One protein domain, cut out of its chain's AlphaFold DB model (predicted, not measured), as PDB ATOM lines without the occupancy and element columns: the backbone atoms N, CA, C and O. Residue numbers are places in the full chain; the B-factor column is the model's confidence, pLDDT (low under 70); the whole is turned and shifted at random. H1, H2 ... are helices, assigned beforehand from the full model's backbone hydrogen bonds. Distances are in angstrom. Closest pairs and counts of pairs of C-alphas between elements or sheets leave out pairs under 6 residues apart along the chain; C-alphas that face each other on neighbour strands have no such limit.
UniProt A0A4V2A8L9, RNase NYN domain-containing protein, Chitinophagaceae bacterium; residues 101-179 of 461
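What this domain is: This is residues 101 to 179 of the 461 residues of the protein "RNase NYN domain-containing protein" of Chitinophagaceae bacterium (UniProt A0A4V2A8L9). Two helices, H3 and H5, make the middle of a small all-helix body: H5 begins beside H3 and stands off it at about a right angle, while H6 runs the same way as H3. H1 and H2 lie toward one end of the long axis and H4 toward the other, from where residues 141 to 150 fold back to H5. The printed part has 79 residues, with six named helices, H1 to H6 in chain order, and no named strand. It is compact, with a radius of gyration of the C-alphas of 11.9 A, yet elongated, spanning 32 by 20 by 20 A.

Where its parts are: H3 is residues 125 to 134, 13.9 A long, and H5 is residues 151 to 160, 14.0 A long, beginning at C-alpha 151 (-1.194, -0.208, -20.732). H1 is residues 101 to 108, from C-alpha 101 (1.547, 11.682, -11.449), and H2 is residues 114 to 122. H4 is residues 136 to 140. H6 is residues 166 to 174, ending at C-alpha 174 (12.167, -4.634, -32.528).

How they stand to each other: H5 is the hub and touches three helices, and the helix packing is mostly crossed, with no shallow tilt among these pairs. H5 touches H3, about perpendicular at 80 degrees, the closest C-alphas being those of Tyr 129 and Ala 151, 5.2 A apart. H5 only just touches H2, with 3 pairs of C-alphas within 8 A, the closest Leu 120 and His 152 at 7.1 A. It also only just touches H6, again with 3 pairs, the closest Ala 158 and Phe 169 at 6.7 A. H3 and H6 are close but not clearly touching, at a shallow tilt of 25 degrees, the same way. H4 is near H6, and H1 is near H3 and H5; H1 and H6 are apart. Every O i to N i+4 pair is within hydrogen-bond range in H1, H2, H4, H5 and H6; in H3 it is 4 of 6.

The domain as a whole: The C-alphas farthest apart, of Thr 112 and Arg 175, are 33.3 A apart. The printed part has no cut and no long link. The mean pLDDT of the printed part is 89.3, and no printed residue is under 70.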
ATOM      1  N   ALA A 101       1.146  12.053 -10.086       85.31
ATOM      2  CA  ALA A 101       1.547  11.682 -11.449       85.31
ATOM      3  C   ALA A 101       1.479  10.158 -11.679       85.31
ATOM      4  O   ALA A 101       1.011   9.685 -12.707       85.31
ATOM      5  N   ASP A 102       1.895   9.382 -10.679       82.88
ATOM      6  CA  ASP A 102       1.814   7.918 -10.694       82.88
ATOM      7  C   ASP A 102       0.356   7.417 -10.679       82.88
ATOM      8  O   ASP A 102       0.022   6.434 -11.336       82.88
ATOM      9  N   TYR A 103      -0.534   8.133  -9.985       85.94
ATOM     10  CA  TYR A 103      -1.975   7.883 -10.042       85.94
ATOM     11  C   TYR A 103      -2.565   8.187 -11.423       85.94
ATOM     12  O   TYR A 103      -3.314   7.368 -11.949       85.94
ATOM     13  N   GLN A 104      -2.184   9.307 -12.046       84.50
ATOM     14  CA  GLN A 104      -2.633   9.657 -13.396       84.50
ATOM     15  C   GLN A 104      -2.253   8.574 -14.415       84.50
ATOM     16  O   GLN A 104      -3.120   8.133 -15.161       84.50
ATOM     17  N   LEU A 105      -1.017   8.065 -14.368       81.44
ATOM     18  CA  LEU A 105      -0.573   6.966 -15.237       81.44
ATOM     19  C   LEU A 105      -1.412   5.690 -15.065       81.44
ATOM     20  O   LEU A 105      -1.683   4.992 -16.038       81.44
ATOM     21  N   ILE A 106      -1.842   5.368 -13.842       84.25
ATOM     22  CA  ILE A 106      -2.710   4.207 -13.590       84.25
ATOM     23  C   ILE A 106      -4.127   4.438 -14.117       84.25
ATOM     24  O   ILE A 106      -4.725   3.531 -14.703       84.25
ATOM     25  N   CYS A 107      -4.666   5.644 -13.941       83.19
ATOM     26  CA  CYS A 107      -5.960   6.004 -14.510       83.19
ATOM     27  C   CYS A 107      -5.928   5.942 -16.043       83.19
ATOM     28  O   CYS A 107      -6.839   5.380 -16.647       83.19
ATOM     29  N   GLU A 108      -4.858   6.441 -16.664       82.50
ATOM     30  CA  GLU A 108      -4.602   6.330 -18.106       82.50
ATOM     31  C   GLU A 108      -4.409   4.872 -18.547       82.50
ATOM     32  O   GLU A 108      -4.847   4.486 -19.629       82.50
ATOM     33  N   ALA A 109      -3.839   4.021 -17.687       80.25
ATOM     34  CA  ALA A 109      -3.767   2.579 -17.908       80.25
ATOM     35  C   ALA A 109      -5.144   1.880 -17.866       80.25
ATOM     36  O   ALA A 109      -5.226   0.706 -18.231       80.25
ATOM     37  N   GLY A 110      -6.216   2.570 -17.452       79.75
ATOM     38  CA  GLY A 110      -7.585   2.051 -17.446       79.75
ATOM     39  C   GLY A 110      -7.857   1.019 -16.349       79.75
ATOM     40  O   GLY A 110      -8.714   0.150 -16.524       79.75
ATOM     41  N   VAL A 111      -7.113   1.068 -15.237       83.31
ATOM     42  CA  VAL A 111      -7.186   0.063 -14.163       83.31
ATOM     43  C   VAL A 111      -7.608   0.685 -12.840       83.31
ATOM     44  O   VAL A 111      -7.059   1.691 -12.404       83.31
ATOM     45  N   THR A 112      -8.557   0.037 -12.166       83.06
ATOM     46  CA  THR A 112      -9.047   0.428 -10.832       83.06
ATOM     47  C   THR A 112      -8.809  -0.644  -9.764       83.06
ATOM     48  O   THR A 112      -9.069  -0.393  -8.584       83.06
ATOM     49  N   ASP A 113      -8.306  -1.817 -10.152       86.38
ATOM     50  CA  ASP A 113      -7.999  -2.945  -9.271       86.38
ATOM     51  C   ASP A 113      -6.517  -2.907  -8.825       86.38
ATOM     52  O   ASP A 113      -5.630  -2.951  -9.686       86.38
ATOM     53  N   PRO A 114      -6.221  -2.828  -7.510       85.62
ATOM     54  CA  PRO A 114      -4.853  -2.811  -6.992       85.62
ATOM     55  C   PRO A 114      -4.007  -4.026  -7.397       85.62
ATOM     56  O   PRO A 114      -2.812  -3.865  -7.645       85.62
ATOM     57  N   ASP A 115      -4.603  -5.217  -7.503       87.12
ATOM     58  CA  ASP A 115      -3.866  -6.440  -7.845       87.12
ATOM     59  C   ASP A 115      -3.414  -6.405  -9.311       87.12
ATOM     60  O   ASP A 115      -2.283  -6.768  -9.646       87.12
ATOM     61  N   VAL A 116      -4.266  -5.870 -10.192       87.06
ATOM     62  CA  VAL A 116      -3.933  -5.654 -11.607       87.06
ATOM     63  C   VAL A 116      -2.855  -4.577 -11.750       87.06
ATOM     64  O   VAL A 116      -1.919  -4.751 -12.528       87.06
ATOM     65  N   VAL A 117      -2.923  -3.490 -10.971       87.19
ATOM     66  CA  VAL A 117      -1.868  -2.460 -10.943       87.19
ATOM     67  C   VAL A 117      -0.529  -3.055 -10.506       87.19
ATOM     68  O   VAL A 117       0.495  -2.797 -11.145       87.19
ATOM     69  N   ALA A 118      -0.520  -3.861  -9.443       87.56
ATOM     70  CA  ALA A 118       0.686  -4.521  -8.959       87.56
ATOM     71  C   ALA A 118       1.289  -5.444 -10.031       87.56
ATOM     72  O   ALA A 118       2.495  -5.381 -10.280       87.56
ATOM     73  N   ALA A 119       0.454  -6.228 -10.721       87.44
ATOM     74  CA  ALA A 119       0.885  -7.081 -11.825       87.44
ATOM     75  C   ALA A 119       1.495  -6.271 -12.983       87.44
ATOM     76  O   ALA A 119       2.607  -6.574 -13.410       87.44
ATOM     77  N   LEU A 120       0.828  -5.203 -13.439       90.25
ATOM     78  CA  LEU A 120       1.318  -4.339 -14.524       90.25
ATOM     79  C   LEU A 120       2.644  -3.649 -14.194       90.25
ATOM     80  O   LEU A 120       3.469  -3.426 -15.083       90.25
ATOM     81  N   ARG A 121       2.864  -3.297 -12.921       89.25
ATOM     82  CA  ARG A 121       4.155  -2.774 -12.456       89.25
ATOM     83  C   ARG A 121       5.227  -3.849 -12.464       89.25
ATOM     84  O   ARG A 121       6.332  -3.573 -12.919       89.25
ATOM     85  N   ALA A 122       4.913  -5.046 -11.970       91.12
ATOM     86  CA  ALA A 122       5.872  -6.144 -11.906       91.12
ATOM     87  C   ALA A 122       6.352  -6.560 -13.306       91.12
ATOM     88  O   ALA A 122       7.517  -6.902 -13.480       91.12
ATOM     89  N   THR A 123       5.468  -6.479 -14.303       94.12
ATOM     90  CA  THR A 123       5.757  -6.812 -15.703       94.12
ATOM     91  C   THR A 123       6.245  -5.617 -16.535       94.12
ATOM     92  O   THR A 123       6.597  -5.791 -17.699       94.12
ATOM     93  N   GLY A 124       6.297  -4.407 -15.965       93.44
ATOM     94  CA  GLY A 124       6.860  -3.206 -16.600       93.44
ATOM     95  C   GLY A 124       5.963  -2.501 -17.628       93.44
ATOM     96  O   GLY A 124       6.384  -1.513 -18.228       93.44
ATOM     97  N   PHE A 125       4.719  -2.943 -17.827       92.88
ATOM     98  CA  PHE A 125       3.847  -2.417 -18.888       92.88
ATOM     99  C   PHE A 125       3.336  -0.996 -18.639       92.88
ATOM    100  O   PHE A 125       3.008  -0.308 -19.600       92.88
ATOM    101  N   ILE A 126       3.295  -0.523 -17.386       87.56
ATOM    102  CA  ILE A 126       2.886   0.865 -17.095       87.56
ATOM    103  C   ILE A 126       3.855   1.862 -17.742       87.56
ATOM    104  O   ILE A 126       3.429   2.778 -18.434       87.56
ATOM    105  N   GLN A 127       5.158   1.668 -17.539       85.44
ATOM    106  CA  GLN A 127       6.195   2.532 -18.116       85.44
ATOM    107  C   GLN A 127       6.398   2.219 -19.601       85.44
ATOM    108  O   GLN A 127       6.515   3.129 -20.420       85.44
ATOM    109  N   GLY A 128       6.348   0.932 -19.956       89.88
ATOM    110  CA  GLY A 128       6.480   0.480 -21.334       89.88
ATOM    111  C   GLY A 128       5.400   1.014 -22.277       89.88
ATOM    112  O   GLY A 128       5.663   1.221 -23.459       89.88
ATOM    113  N   TYR A 129       4.198   1.319 -21.779       90.31
ATOM    114  CA  TYR A 129       3.147   1.903 -22.614       90.31
ATOM    115  C   TYR A 129       3.549   3.261 -23.210       90.31
ATOM    116  O   TYR A 129       3.212   3.557 -24.354       90.31
ATOM    117  N   THR A 130       4.345   4.061 -22.496       87.50
ATOM    118  CA  THR A 130       4.885   5.313 -23.042       87.50
ATOM    119  C   THR A 130       5.828   5.053 -24.221       87.50
ATOM    120  O   THR A 130       5.736   5.735 -25.242       87.50
ATOM    121  N   GLU A 131       6.695   4.042 -24.118       90.69
ATOM    122  CA  GLU A 131       7.576   3.624 -25.218       90.69
ATOM    123  C   GLU A 131       6.768   3.099 -26.411       90.69
ATOM    124  O   GLU A 131       7.039   3.457 -27.556       90.69
ATOM    125  N   TRP A 132       5.723   2.313 -26.141       90.88
ATOM    126  CA  TRP A 132       4.791   1.812 -27.149       90.88
ATOM    127  C   TRP A 132       4.107   2.935 -27.937       90.88
ATOM    128  O   TRP A 132       4.057   2.900 -29.169       90.88
ATOM    129  N   CYS A 133       3.607   3.960 -27.244       88.81
ATOM    130  CA  CYS A 133       2.986   5.116 -27.884       88.81
ATOM    131  C   CYS A 133       3.977   5.909 -28.745       88.81
ATOM    132  O   CYS A 133       3.591   6.431 -29.790       88.81
ATOM    133  N   ALA A 134       5.246   5.984 -28.333       90.19
ATOM    134  CA  ALA A 134       6.291   6.675 -29.082       90.19
ATOM    135  C   ALA A 134       6.737   5.910 -30.343       90.19
ATOM    136  O   ALA A 134       7.270   6.517 -31.273       90.19
ATOM    137  N   ASN A 135       6.522   4.592 -30.393       89.94
ATOM    138  CA  ASN A 135       7.049   3.728 -31.443       89.94
ATOM    139  C   ASN A 135       5.953   3.265 -32.418       89.94
ATOM    140  O   ASN A 135       5.436   2.150 -32.343       89.94
ATOM    141  N   GLY A 136       5.603   4.128 -33.377       86.88
ATOM    142  CA  GLY A 136       4.553   3.842 -34.370       86.88
ATOM    143  C   GLY A 136       4.814   2.596 -35.233       86.88
ATOM    144  O   GLY A 136       3.867   1.972 -35.708       86.88
ATOM    145  N   ALA A 137       6.077   2.182 -35.389       88.81
ATOM    146  CA  ALA A 137       6.433   0.954 -36.101       88.81
ATOM    147  C   ALA A 137       5.930  -0.306 -35.379       88.81
ATOM    148  O   ALA A 137       5.473  -1.240 -36.030       88.81
ATOM    149  N   TRP A 138       5.948  -0.323 -34.043       91.88
ATOM    150  CA  TRP A 138       5.426  -1.450 -33.267       91.88
ATOM    151  C   TRP A 138       3.912  -1.600 -33.421       91.88
ATOM    152  O   TRP A 138       3.405  -2.714 -33.517       91.88
ATOM    153  N   GLN A 139       3.194  -0.480 -33.509       88.62
ATOM    154  CA  GLN A 139       1.744  -0.470 -33.712       88.62
ATOM    155  C   GLN A 139       1.368  -1.034 -35.089       88.62
ATOM    156  O   GLN A 139       0.385  -1.759 -35.206       88.62
ATOM    157  N   ALA A 140       2.181  -0.763 -36.115       87.94
ATOM    158  CA  ALA A 140       1.967  -1.265 -37.471       87.94
ATOM    159  C   ALA A 140       2.183  -2.785 -37.620       87.94
ATOM    160  O   ALA A 140       1.680  -3.371 -38.576       87.94
ATOM    161  N   LEU A 141       2.912  -3.426 -36.695       87.44
ATOM    162  CA  LEU A 141       3.103  -4.884 -36.686       87.44
ATOM    163  C   LEU A 141       1.856  -5.638 -36.211       87.44
ATOM    164  O   LEU A 141       1.717  -6.834 -36.474       87.44
ATOM    165  N   LEU A 142       0.968  -4.970 -35.473       83.31
ATOM    166  CA  LEU A 142      -0.224  -5.602 -34.935       83.31
ATOM    167  C   LEU A 142      -1.339  -5.690 -35.986       83.31
ATOM    168  O   LEU A 142      -1.428  -4.848 -36.881       83.31
ATOM    169  N   PRO A 143      -2.232  -6.692 -35.877       80.06
ATOM    170  CA  PRO A 143      -3.416  -6.773 -36.723       80.06
ATOM    171  C   PRO A 143      -4.219  -5.465 -36.673       80.06
ATOM    172  O   PRO A 143      -4.539  -4.978 -35.593       80.06
ATOM    173  N   GLY A 144      -4.591  -4.906 -37.829       73.62
ATOM    174  CA  GLY A 144      -5.227  -3.578 -37.907       73.62
ATOM    175  C   GLY A 144      -6.600  -3.448 -37.226       73.62
ATOM    176  O   GLY A 144      -7.124  -2.347 -37.100       73.62
ATOM    177  N   ASN A 145      -7.198  -4.556 -36.782       75.69
ATOM    178  CA  ASN A 145      -8.420  -4.576 -35.974       75.69
ATOM    179  C   ASN A 145      -8.159  -4.459 -34.463       75.69
ATOM    180  O   ASN A 145      -9.110  -4.380 -33.686       75.69
ATOM    181  N   LEU A 146      -6.897  -4.484 -34.037       79.12
ATOM    182  CA  LEU A 146      -6.505  -4.397 -32.643       79.12
ATOM    183  C   LEU A 146      -6.149  -2.949 -32.291       79.12
ATOM    184  O   LEU A 146      -5.126  -2.423 -32.717       79.12
ATOM    185  N   SER A 147      -6.989  -2.320 -31.471       79.69
ATOM    186  CA  SER A 147      -6.708  -1.010 -30.881       79.69
ATOM    187  C   SER A 147      -6.235  -1.200 -29.448       79.69
ATOM    188  O   SER A 147      -6.978  -1.733 -28.627       79.69
ATOM    189  N   VAL A 148      -5.010  -0.767 -29.152       87.31
ATOM    190  CA  VAL A 148      -4.439  -0.784 -27.800       87.31
ATOM    191  C   VAL A 148      -4.508   0.627 -27.226       87.31
ATOM    192  O   VAL A 148      -3.675   1.482 -27.529       87.31
ATOM    193  N   SER A 149      -5.500   0.864 -26.376       86.44
ATOM    194  CA  SER A 149      -5.849   2.204 -25.887       86.44
ATOM    195  C   SER A 149      -5.202   2.543 -24.543       86.44
ATOM    196  O   SER A 149      -5.268   3.688 -24.108       86.44
ATOM    197  N   ASN A 150      -4.619   1.551 -23.863       88.62
ATOM    198  CA  ASN A 150      -3.994   1.708 -22.552       88.62
ATOM    199  C   ASN A 150      -2.996   0.573 -22.237       88.62
ATOM    200  O   ASN A 150      -2.959  -0.464 -22.908       88.62
ATOM    201  N   ALA A 151      -2.204   0.756 -21.175       90.00
ATOM    202  CA  ALA A 151      -1.194  -0.208 -20.732       90.00
ATOM    203  C   ALA A 151      -1.775  -1.585 -20.359       90.00
ATOM    204  O   ALA A 151      -1.124  -2.611 -20.561       90.00
ATOM    205  N   HIS A 152      -2.999  -1.631 -19.826       89.75
ATOM    206  CA  HIS A 152      -3.645  -2.884 -19.438       89.75
ATOM    207  C   HIS A 152      -4.051  -3.733 -20.650       89.75
ATOM    208  O   HIS A 152      -3.846  -4.948 -20.648       89.75
ATOM    209  N   GLU A 153      -4.589  -3.110 -21.697       90.00
ATOM    210  CA  GLU A 153      -4.869  -3.766 -22.977       90.00
ATOM    211  C   GLU A 153      -3.585  -4.288 -23.620       90.00
ATOM    212  O   GLU A 153      -3.562  -5.435 -24.073       90.00
ATOM    213  N   LEU A 154      -2.503  -3.500 -23.580       91.88
ATOM    214  CA  LEU A 154      -1.202  -3.913 -24.110       91.88
ATOM    215  C   LEU A 154      -0.667  -5.145 -23.380       91.88
ATOM    216  O   LEU A 154      -0.274  -6.123 -24.011       91.88
ATOM    217  N   HIS A 155      -0.706  -5.120 -22.049       93.00
ATOM    218  CA  HIS A 155      -0.306  -6.246 -21.212       93.00
ATOM    219  C   HIS A 155      -1.136  -7.498 -21.500       93.00
ATOM    220  O   HIS A 155      -0.581  -8.581 -21.667       93.00
ATOM    221  N   ARG A 156      -2.464  -7.368 -21.592       91.25
ATOM    222  CA  ARG A 156      -3.358  -8.498 -21.885       91.25
ATOM    223  C   ARG A 156      -3.048  -9.120 -23.241       91.25
ATOM    224  O   ARG A 156      -3.041 -10.339 -23.373       91.25
ATOM    225  N   TRP A 157      -2.787  -8.287 -24.242       92.25
ATOM    226  CA  TRP A 157      -2.413  -8.772 -25.558       92.25
ATOM    227  C   TRP A 157      -1.039  -9.456 -25.540       92.25
ATOM    228  O   TRP A 157      -0.925 -10.590 -25.997       92.25
ATOM    229  N   ALA A 158      -0.020  -8.826 -24.949       94.62
ATOM    230  CA  ALA A 158       1.337  -9.370 -24.902       94.62
ATOM    231  C   ALA A 158       1.403 -10.698 -24.129       94.62
ATOM    232  O   ALA A 158       2.018 -11.661 -24.584       94.62
ATOM    233  N   THR A 159       0.700 -10.791 -23.000       94.12
ATOM    234  CA  THR A 159       0.560 -12.046 -22.242       94.12
ATOM    235  C   THR A 159      -0.209 -13.108 -23.024       94.12
ATOM    236  O   THR A 159       0.203 -14.267 -23.037       94.12
ATOM    237  N   GLY A 160      -1.260 -12.726 -23.758       93.69
ATOM    238  CA  GLY A 160      -1.949 -13.612 -24.702       93.69
ATOM    239  C   GLY A 160      -1.045 -14.119 -25.834       93.69
ATOM    240  O   GLY A 160      -1.188 -15.260 -26.268       93.69
ATOM    241  N   ALA A 161      -0.070 -13.313 -26.261       94.06
ATOM    242  CA  ALA A 161       0.978 -13.680 -27.216       94.06
ATOM    243  C   ALA A 161       2.161 -14.449 -26.580       94.06
ATOM    244  O   ALA A 161       3.115 -14.817 -27.273       94.06
ATOM    245  N   GLY A 162       2.094 -14.725 -25.272       96.38
ATOM    246  CA  GLY A 162       3.043 -15.552 -24.528       96.38
ATOM    247  C   GLY A 162       4.239 -14.809 -23.929       96.38
ATOM    248  O   GLY A 162       5.184 -15.468 -23.495       96.38
ATOM    249  N   PHE A 163       4.231 -13.474 -23.909       96.75
ATOM    250  CA  PHE A 163       5.269 -12.674 -23.255       96.75
ATOM    251  C   PHE A 163       4.997 -12.528 -21.755       96.75
ATOM    252  O   PHE A 163       3.852 -12.391 -21.326       96.75
ATOM    253  N   THR A 164       6.057 -12.542 -20.951       94.81
ATOM    254  CA  THR A 164       5.977 -12.448 -19.483       94.81
ATOM    255  C   THR A 164       6.141 -11.028 -18.959       94.81
ATOM    256  O   THR A 164       5.689 -10.717 -17.861       94.81
ATOM    257  N   ASP A 165       6.797 -10.170 -19.731       96.50
ATOM    258  CA  ASP A 165       7.199  -8.829 -19.329       96.50
ATOM    259  C   ASP A 165       7.347  -7.928 -20.561       96.50
ATOM    260  O   ASP A 165       7.448  -8.393 -21.700       96.50
ATOM    261  N   PHE A 166       7.340  -6.618 -20.331       96.06
ATOM    262  CA  PHE A 166       7.416  -5.638 -21.404       96.06
ATOM    263  C   PHE A 166       8.768  -5.655 -22.126       96.06
ATOM    264  O   PHE A 166       8.817  -5.400 -23.325       96.06
ATOM    265  N   HIS A 167       9.865  -5.974 -21.437       95.88
ATOM    266  CA  HIS A 167      11.195  -5.957 -22.043       95.88
ATOM    267  C   HIS A 167      11.347  -7.060 -23.097       95.88
ATOM    268  O   HIS A 167      11.774  -6.787 -24.222       95.88
ATOM    269  N   SER A 168      10.945  -8.291 -22.769       95.94
ATOM    270  CA  SER A 168      10.929  -9.409 -23.719       95.94
ATOM    271  C   SER A 168       9.981  -9.143 -24.888       95.94
ATOM    272  O   SER A 168      10.322  -9.433 -26.037       95.94
ATOM    273  N   PHE A 169       8.836  -8.513 -24.620       96.62
ATOM    274  CA  PHE A 169       7.894  -8.091 -25.648       96.62
ATOM    275  C   PHE A 169       8.476  -7.030 -26.602       96.62
ATOM    276  O   PHE A 169       8.467  -7.220 -27.817       96.62
ATOM    277  N   ALA A 170       9.045  -5.945 -26.073       95.94
ATOM    278  CA  ALA A 170       9.654  -4.876 -26.864       95.94
ATOM    279  C   ALA A 170      10.856  -5.372 -27.688       95.94
ATOM    280  O   ALA A 170      11.010  -5.013 -28.856       95.94
ATOM    281  N   SER A 171      11.691  -6.239 -27.106       95.25
ATOM    282  CA  SER A 171      12.814  -6.876 -27.808       95.25
ATOM    283  C   SER A 171      12.344  -7.696 -29.017       95.25
ATOM    284  O   SER A 171      12.908  -7.579 -30.108       95.25
ATOM    285  N   ALA A 172      11.263  -8.467 -28.860       96.62
ATOM    286  CA  ALA A 172      10.668  -9.239 -29.946       96.62
ATOM    287  C   ALA A 172      10.084  -8.338 -31.047       96.62
ATOM    288  O   ALA A 172      10.356  -8.567 -32.227       96.62
ATOM    289  N   LEU A 173       9.368  -7.270 -30.681       95.62
ATOM    290  CA  LEU A 173       8.819  -6.303 -31.639       95.62
ATOM    291  C   LEU A 173       9.900  -5.582 -32.445       95.62
ATOM    292  O   LEU A 173       9.739  -5.397 -33.648       95.62
ATOM    293  N   ASN A 174      11.025  -5.224 -31.821       94.94
ATOM    294  CA  ASN A 174      12.167  -4.634 -32.528       94.94
ATOM    295  C   ASN A 174      12.743  -5.563 -33.606       94.94
ATOM    296  O   ASN A 174      13.334  -5.098 -34.576       94.94
ATOM    297  N   ARG A 175      12.550  -6.874 -33.449       95.94
ATOM    298  CA  ARG A 175      12.917  -7.899 -34.431       95.94
ATOM    299  C   ARG A 175      11.760  -8.256 -35.374       95.94
ATOM    300  O   ARG A 175      11.945  -9.101 -36.243       95.94
ATOM    301  N   GLY A 176      10.593  -7.629 -35.228       96.31
ATOM    302  CA  GLY A 176       9.395  -7.860 -36.039       96.31
ATOM    303  C   GLY A 176       8.483  -8.990 -35.547       96.31
ATOM    304  O   GLY A 176       7.530  -9.334 -36.237       96.31
ATOM    305  N   PHE A 177       8.744  -9.584 -34.379       96.31
ATOM    306  CA  PHE A 177       7.940 -10.689 -33.855       96.31
ATOM    307  C   PHE A 177       6.781 -10.198 -32.987       96.31
ATOM    308  O   PHE A 177       6.964  -9.425 -32.050       96.31
ATOM    309  N   THR A 178       5.594 -10.747 -33.239       94.94
ATOM    310  CA  THR A 178       4.373 -10.505 -32.452       94.94
ATOM    311  C   THR A 178       4.013 -11.671 -31.526       94.94
ATOM    312  O   THR A 178       3.058 -11.580 -30.766       94.94
ATOM    313  N   SER A 179       4.779 -12.767 -31.552       95.50
ATOM    314  CA  SER A 179       4.560 -13.964 -30.729       95.50
ATOM    315  C   SER A 179       5.843 -14.396 -30.024       95.50
ATOM    316  O   SER A 179       6.905 -14.508 -30.648       95.50
TER     317      SER A 179